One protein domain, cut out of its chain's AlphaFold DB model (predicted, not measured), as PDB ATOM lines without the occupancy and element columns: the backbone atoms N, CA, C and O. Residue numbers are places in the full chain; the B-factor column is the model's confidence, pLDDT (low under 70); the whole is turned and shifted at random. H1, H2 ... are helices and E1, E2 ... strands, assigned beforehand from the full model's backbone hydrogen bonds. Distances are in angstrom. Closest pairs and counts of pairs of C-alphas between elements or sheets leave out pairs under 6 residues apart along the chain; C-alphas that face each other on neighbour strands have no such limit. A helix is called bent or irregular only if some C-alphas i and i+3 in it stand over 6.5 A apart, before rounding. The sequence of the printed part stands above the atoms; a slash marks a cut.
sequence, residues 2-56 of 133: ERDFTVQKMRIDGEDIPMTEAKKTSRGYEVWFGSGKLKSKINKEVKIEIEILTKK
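Overview. This is residues 2 to 56 of the 133 residues of an uncharacterized protein of Syntrophaceae bacterium (UniProt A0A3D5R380). Picture two narrow ribbons of two strands each, E1 with E4 and the hairpin E2 with E3, running lengthwise in much the same direction with an open gap between them over much of their length. At one end the links and the short helix H1 join the ribbons; at the other lie the turn of the hairpin and both ends of the printed part. The printed part has 55 residues, with four named strands and one named helix in the order E1, E2, E3, H1, E4; both sheets are antiparallel, and the class is mostly strand. The whole is loose, with a radius of gyration of the C-alphas of 12.8 A, and elongated, spanning 35 by 21 by 16 A.

Along the chain. Find C-alpha 5 at (344.742, 186.177, 221.035); from there E1, residues 5 to 12, runs 20.9 A. Its partner E4, residues 48 to 54, runs 19.3 A and ends with C-alpha 54 at (348.674, 187.922, 220.840). In the other sheet, look for E2, residues 19 to 25, 16.6 A long, and E3, residues 28 to 33, 16.5 A long. H1, residues 36 to 41, begins with C-alpha 36 at (323.591, 201.701, 217.026) and measures 10.3 A; it is neither bent nor irregular, but only just: C-alphas 37 and 40 are 6.4 A apart.

Arrangement. Look first at E1 and E4, antiparallel neighbours at 167 degrees between their directions. Their N 8 and O 51 are 2.8 A apart and N 51 and O 9 are 2.9 A apart, both within hydrogen-bond range. Residues 11 to 12 of E1 also pair, antiparallel, with residues 15 to 16. In the hairpin E2 and E3, antiparallel at 165 degrees, find N 23 and O 30 at 2.9 A and N 32 and O 21 at 2.8 A, within hydrogen-bond range. Between E1 and E3 there is 1 pair of C-alphas within 8 A, those of Met 10 and Phe 33, 7.4 A apart; the centres are 10.6 A apart. E1 and E2 are only just apart, closest 8.2 A, and E1 and H1 only just apart, closest 8.4 A. E2 and E4 are apart, and so are E3 and E4, and E2 and H1. In H1, 0 of 2 O i to N i+4 pairs are within hydrogen-bond range, against 2 of 3 O i to N i+3 pairs.

Size, cuts and confidence. The two C-alphas farthest apart are those of Ser 40 and Lys 56, 37.9 A. The printed part has no cut. The links E2 to E3 and E3 to H1 are tight, E1 to E2 and H1 to E4 are short, and no link is long. The mean pLDDT of the printed part is 92.8; residues 2 to 3 are under 70.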
ATOM      1  N   GLU A   2     343.113 182.463 230.222       51.34
ATOM      2  CA  GLU A   2     344.044 183.294 229.455       51.34
ATOM      3  C   GLU A   2     343.934 182.912 227.970       51.34
ATOM      4  O   GLU A   2     343.917 181.725 227.641       51.34
ATOM      5  N   ARG A   3     343.745 183.891 227.079       69.19
ATOM      6  CA  ARG A   3     343.619 183.659 225.632       69.19
ATOM      7  C   ARG A   3     344.879 184.160 224.939       69.19
ATOM      8  O   ARG A   3     345.297 185.289 225.168       69.19
ATOM      9  N   ASP A   4     345.433 183.344 224.047       83.75
ATOM     10  CA  ASP A   4     346.637 183.677 223.271       83.75
ATOM     11  C   ASP A   4     346.393 184.746 222.198       83.75
ATOM     12  O   ASP A   4     347.333 185.221 221.571       83.75
ATOM     13  N   PHE A   5     345.141 185.129 221.964       88.88
ATOM     14  CA  PHE A   5     344.742 186.177 221.035       88.88
ATOM     15  C   PHE A   5     343.566 186.947 221.633       88.88
ATOM     16  O   PHE A   5     342.580 186.346 222.065       88.88
ATOM     17  N   THR A   6     343.674 188.271 221.644       91.31
ATOM     18  CA  THR A   6     342.637 189.187 222.115       91.31
ATOM     19  C   THR A   6     342.607 190.413 221.211       91.31
ATOM     20  O   THR A   6     343.640 191.038 220.985       91.31
ATOM     21  N   VAL A   7     341.420 190.791 220.736       94.00
ATOM     22  CA  VAL A   7     341.206 192.125 220.161       94.00
ATOM     23  C   VAL A   7     340.969 193.076 221.329       94.00
ATOM     24  O   VAL A   7     339.932 193.003 221.983       94.00
ATOM     25  N   GLN A   8     341.964 193.902 221.644       93.19
ATOM     26  CA  GLN A   8     341.902 194.845 222.763       93.19
ATOM     27  C   GLN A   8     341.008 196.036 222.438       93.19
ATOM     28  O   GLN A   8     340.335 196.563 223.323       93.19
ATOM     29  N   LYS A   9     341.003 196.454 221.169       95.12
ATOM     30  CA  LYS A   9     340.310 197.661 220.736       95.12
ATOM     31  C   LYS A   9     339.848 197.559 219.293       95.12
ATOM     32  O   LYS A   9     340.565 197.033 218.445       95.12
ATOM     33  N   MET A  10     338.673 198.117 219.033       96.81
ATOM     34  CA  MET A  10     338.128 198.335 217.700       96.81
ATOM     35  C   MET A  10     337.563 199.747 217.660       96.81
ATOM     36  O   MET A  10     336.679 200.078 218.455       96.81
ATOM     37  N   ARG A  11     338.061 200.575 216.743       97.62
ATOM     38  CA  ARG A  11     337.571 201.936 216.537       97.62
ATOM     39  C   ARG A  11     337.148 202.170 215.109       97.62
ATOM     40  O   ARG A  11     337.734 201.623 214.176       97.62
ATOM     41  N   ILE A  12     336.146 203.026 214.964       97.06
ATOM     42  CA  ILE A  12     335.724 203.565 213.676       97.06
ATOM     43  C   ILE A  12     335.713 205.089 213.797       97.06
ATOM     44  O   ILE A  12     334.937 205.637 214.578       97.06
ATOM     45  N   ASP A  13     336.569 205.765 213.031       95.75
ATOM     46  CA  ASP A  13     336.852 207.210 213.104       95.75
ATOM     47  C   ASP A  13     337.205 207.687 214.523       95.75
ATOM     48  O   ASP A  13     336.685 208.689 215.010       95.75
ATOM     49  N   GLY A  14     338.053 206.929 215.224       95.12
ATOM     50  CA  GLY A  14     338.482 207.232 216.591       95.12
ATOM     51  C   GLY A  14     337.469 206.889 217.690       95.12
ATOM     52  O   GLY A  14     337.828 206.921 218.867       95.12
ATOM     53  N   GLU A  15     336.233 206.518 217.342       95.38
ATOM     54  CA  GLU A  15     335.214 206.102 218.309       95.38
ATOM     55  C   GLU A  15     335.345 204.617 218.660       95.38
ATOM     56  O   GLU A  15     335.348 203.771 217.768       95.38
ATOM     57  N   ASP A  16     335.399 204.302 219.958       96.31
ATOM     58  CA  ASP A  16     335.437 202.929 220.466       96.31
ATOM     59  C   ASP A  16     334.109 202.197 220.218       96.31
ATOM     60  O   ASP A  16     333.036 202.628 220.654       96.31
ATOM     61  N   ILE A  17     334.188 201.064 219.518       97.56
ATOM     62  CA  ILE A  17     333.044 200.211 219.201       97.56
ATOM     63  C   ILE A  17     333.053 199.016 220.158       97.56
ATOM     64  O   ILE A  17     334.061 198.313 220.240       97.56
ATOM     65  N   PRO A  18     331.958 198.752 220.892       96.44
ATOM     66  CA  PRO A  18     331.926 197.658 221.847       96.44
ATOM     67  C   PRO A  18     331.828 196.302 221.141       96.44
ATOM     68  O   PRO A  18     331.190 196.161 220.093       96.44
ATOM     69  N   MET A  19     332.452 195.294 221.751       95.69
ATOM     70  CA  MET A  19     332.301 193.899 221.344       95.69
ATOM     71  C   MET A  19     330.908 193.411 221.750       95.69
ATOM     72  O   MET A  19     330.547 193.473 222.923       95.69
ATOM     73  N   THR A  20     330.132 192.919 220.790       96.19
ATOM     74  CA  THR A  20     328.783 192.385 221.018       96.19
ATOM     75  C   THR A  20     328.797 190.877 221.233       96.19
ATOM     76  O   THR A  20     327.982 190.360 221.989       96.19
ATOM     77  N   GLU A  21     329.722 190.165 220.584       95.19
ATOM     78  CA  GLU A  21     329.833 188.710 220.681       95.19
ATOM     79  C   GLU A  21     331.270 188.250 220.408       95.19
ATOM     80  O   GLU A  21     332.018 188.889 219.667       95.19
ATOM     81  N   ALA A  22     331.656 187.112 220.985       93.06
ATOM     82  CA  ALA A  22     332.868 186.399 220.612       93.06
ATOM     83  C   ALA A  22     332.656 184.887 220.703       93.06
ATOM     84  O   ALA A  22     332.258 184.377 221.753       93.06
ATOM     85  N   LYS A  23     332.977 184.154 219.633       94.06
ATOM     86  CA  LYS A  23     332.670 182.725 219.526       94.06
ATOM     87  C   LYS A  23     333.746 181.965 218.761       94.06
ATOM     88  O   LYS A  23     334.299 182.448 217.781       94.06
ATOM     89  N   LYS A  24     334.029 180.736 219.201       91.75
ATOM     90  CA  LYS A  24     334.765 179.762 218.384       91.75
ATOM     91  C   LYS A  24     333.785 179.099 217.416       91.75
ATOM     92  O   LYS A  24     332.803 178.501 217.852       91.75
ATOM     93  N   THR A  25     334.050 179.219 216.126       93.19
ATOM     94  CA  THR A  25     333.299 178.606 215.028       93.19
ATOM     95  C   THR A  25     334.176 177.562 214.333       93.19
ATOM     96  O   THR A  25     335.354 177.401 214.657       93.19
ATOM     97  N   SER A  26     333.628 176.858 213.342       94.44
ATOM     98  CA  SER A  26     334.409 175.964 212.476       94.44
ATOM     99  C   SER A  26     335.466 176.693 211.635       94.44
ATOM    100  O   SER A  26     336.400 176.056 211.161       94.44
ATOM    101  N   ARG A  27     335.346 178.017 211.461       89.38
ATOM    102  CA  ARG A  27     336.294 178.853 210.705       89.38
ATOM    103  C   ARG A  27     337.406 179.437 211.576       89.38
ATOM    104  O   ARG A  27     338.360 179.993 211.044       89.38
ATOM    105  N   GLY A  28     337.283 179.330 212.898       88.25
ATOM    106  CA  GLY A  28     338.248 179.871 213.849       88.25
ATOM    107  C   GLY A  28     337.589 180.661 214.974       88.25
ATOM    108  O   GLY A  28     336.469 180.377 215.392       88.25
ATOM    109  N   TYR A  29     338.317 181.631 215.518       89.12
ATOM    110  CA  TYR A  29     337.805 182.516 216.558       89.12
ATOM    111  C   TYR A  29     337.274 183.802 215.928       89.12
ATOM    112  O   TYR A  29     338.019 184.533 215.282       89.12
ATOM    113  N   GLU A  30     335.987 184.061 216.119       92.12
ATOM    114  CA  GLU A  30     335.280 185.204 215.556       92.12
ATOM    115  C   GLU A  30     334.863 186.156 216.683       92.12
ATOM    116  O   GLU A  30     334.446 185.728 217.764       92.12
ATOM    117  N   VAL A  31     335.009 187.456 216.433       93.62
ATOM    118  CA  VAL A  31     334.617 188.542 217.335       93.62
ATOM    119  C   VAL A  31     333.781 189.540 216.548       93.62
ATOM    120  O   VAL A  31     334.147 189.930 215.440       93.62
ATOM    121  N   TRP A  32     332.654 189.945 217.118       95.88
ATOM    122  CA  TRP A  32     331.737 190.901 216.515       95.88
ATOM    123  C   TRP A  32     331.723 192.177 217.334       95.88
ATOM    124  O   TRP A  32     331.641 192.148 218.561       95.88
ATOM    125  N   PHE A  33     331.783 193.295 216.624       96.19
ATOM    126  CA  PHE A  33     331.725 194.635 217.180       96.19
ATOM    127  C   PHE A  33     330.539 195.359 216.564       96.19
ATOM    128  O   PHE A  33     330.295 195.253 215.360       96.19
ATOM    129  N   GLY A  34     329.793 196.093 217.380       95.69
ATOM    130  CA  GLY A  34     328.566 196.720 216.919       95.69
ATOM    131  C   GLY A  34     328.078 197.809 217.853       95.69
ATOM    132  O   GLY A  34     328.213 197.732 219.066       95.69
ATOM    133  N   SER A  35     327.487 198.845 217.272       95.06
ATOM    134  CA  SER A  35     326.838 199.922 218.009       95.06
ATOM    135  C   SER A  35     325.757 200.539 217.135       95.06
ATOM    136  O   SER A  35     325.939 200.678 215.924       95.06
ATOM    137  N   GLY A  36     324.645 200.970 217.739       94.31
ATOM    138  CA  GLY A  36     323.591 201.701 217.026       94.31
ATOM    139  C   GLY A  36     324.106 202.974 216.340       94.31
ATOM    140  O   GLY A  36     323.552 203.393 215.326       94.31
ATOM    141  N   LYS A  37     325.217 203.532 216.837       90.94
ATOM    142  CA  LYS A  37     325.894 204.706 216.273       90.94
ATOM    143  C   LYS A  37     326.493 204.462 214.885       90.94
ATOM    144  O   LYS A  37     326.632 205.403 214.117       90.94
ATOM    145  N   LEU A  38     326.789 203.208 214.528       94.75
ATOM    146  CA  LEU A  38     327.363 202.866 213.221       94.75
ATOM    147  C   LEU A  38     326.382 203.050 212.061       94.75
ATOM    148  O   LEU A  38     326.816 203.159 210.917       94.75
ATOM    149  N   LYS A  39     325.072 203.139 212.333       95.56
ATOM    150  CA  LYS A  39     324.051 203.339 211.292       95.56
ATOM    151  C   LYS A  39     324.338 204.559 210.415       95.56
ATOM    152  O   LYS A  39     324.140 204.496 209.209       95.56
ATOM    153  N   SER A  40     324.844 205.648 210.996       94.69
ATOM    154  CA  SER A  40     325.153 206.886 210.266       94.69
ATOM    155  C   SER A  40     326.410 206.801 209.388       94.69
ATOM    156  O   SER A  40     326.648 207.718 208.592       94.69
ATOM    157  N   LYS A  41     327.199 205.725 209.532       95.19
ATOM    158  CA  LYS A  41     328.465 205.470 208.828       95.19
ATOM    159  C   LYS A  41     328.332 204.467 207.675       95.19
ATOM    160  O   LYS A  41     329.287 204.249 206.939       95.19
ATOM    161  N   ILE A  42     327.156 203.861 207.497       94.62
ATOM    162  CA  ILE A  42     326.886 202.947 206.381       94.62
ATOM    163  C   ILE A  42     327.041 203.703 205.052       94.62
ATOM    164  O   ILE A  42     326.573 204.834 204.925       94.62
ATOM    165  N   ASN A  43     327.688 203.066 204.069       94.94
ATOM    166  CA  ASN A  43     327.996 203.628 202.744       94.94
ATOM    167  C   ASN A  43     328.848 204.907 202.773       94.94
ATOM    168  O   ASN A  43     328.833 205.687 201.821       94.94
ATOM    169  N   LYS A  44     329.590 205.127 203.859       95.31
ATOM    170  CA  LYS A  44     330.575 206.199 203.964       95.31
ATOM    171  C   LYS A  44     331.956 205.602 204.127       95.31
ATOM    172  O   LYS A  44     332.120 204.513 204.673       95.31
ATOM    173  N   GLU A  45     332.943 206.341 203.655       92.81
ATOM    174  CA  GLU A  45     334.321 206.035 203.990       92.81
ATOM    175  C   GLU A  45     334.555 206.275 205.482       92.81
ATOM    176  O   GLU A  45     334.071 207.260 206.041       92.81
ATOM    177  N   VAL A  46     335.280 205.355 206.114       95.31
ATOM    178  CA  VAL A  46     335.627 205.410 207.533       95.31
ATOM    179  C   VAL A  46     337.054 204.925 207.746       95.31
ATOM    180  O   VAL A  46     337.554 204.076 207.004       95.31
ATOM    181  N   LYS A  47     337.692 205.402 208.813       95.75
ATOM    182  CA  LYS A  47     338.949 204.847 209.315       95.75
ATOM    183  C   LYS A  47     338.650 203.732 210.310       95.75
ATOM    184  O   LYS A  47     338.033 203.982 211.343       95.75
ATOM    185  N   ILE A  48     339.136 202.528 210.032       95.62
ATOM    186  CA  ILE A  48     339.081 201.397 210.965       95.62
ATOM    187  C   ILE A  48     340.421 201.280 211.691       95.62
ATOM    188  O   ILE A  48     341.477 201.311 211.061       95.62
ATOM    189  N   GLU A  49     340.384 201.115 213.011       97.38
ATOM    190  CA  GLU A  49     341.575 200.879 213.830       97.38
ATOM    191  C   GLU A  49     341.340 199.647 214.701       97.38
ATOM    192  O   GLU A  49     340.355 199.575 215.436       97.38
ATOM    193  N   ILE A  50     342.240 198.670 214.612       96.12
ATOM    194  CA  ILE A  50     342.144 197.406 215.345       96.12
ATOM    195  C   ILE A  50     343.431 197.228 216.145       96.12
ATOM    196  O   ILE A  50     344.525 197.284 215.587       96.12
ATOM    197  N   GLU A  51     343.294 196.978 217.444       96.81
ATOM    198  CA  GLU A  51     344.405 196.666 218.339       96.81
ATOM    199  C   GLU A  51     344.305 195.207 218.780       96.81
ATOM    200  O   GLU A  51     343.288 194.772 219.327       96.81
ATOM    201  N   ILE A  52     345.362 194.442 218.517       94.94
ATOM    202  CA  ILE A  52     345.421 193.005 218.784       94.94
ATOM    203  C   ILE A  52     346.605 192.728 219.699       94.94
ATOM    204  O   ILE A  52     347.742 193.062 219.372       94.94
ATOM    205  N   LEU A  53     346.338 192.022 220.794       94.06
ATOM    206  CA  LEU A  53     347.359 191.410 221.631       94.06
ATOM    207  C   LEU A  53     347.371 189.908 221.381       94.06
ATOM    208  O   LEU A  53     346.336 189.242 221.472       94.06
ATOM    209  N   THR A  54     348.544 189.355 221.085       92.50
ATOM    210  CA  THR A  54     348.674 187.922 220.840       92.50
ATOM    211  C   THR A  54     349.995 187.350 221.341       92.50
ATOM    212  O   THR A  54     351.000 188.052 221.431       92.50
ATOM    213  N   LYS A  55     349.987 186.057 221.673       90.81
ATOM    214  CA  LYS A  55     351.169 185.260 221.988       90.81
ATOM    215  C   LYS A  55     351.629 184.511 220.744       90.81
ATOM    216  O   LYS A  55     350.830 183.989 219.969       90.81
ATOM    217  N   LYS A  56     352.945 184.391 220.596       88.81
ATOM    218  CA  LYS A  56     353.572 183.600 219.539       88.81
ATOM    219  C   LYS A  56     354.500 182.559 220.151       88.81
ATOM    220  O   LYS A  56     355.205 182.839 221.117       88.81
TER     221      LYS A  56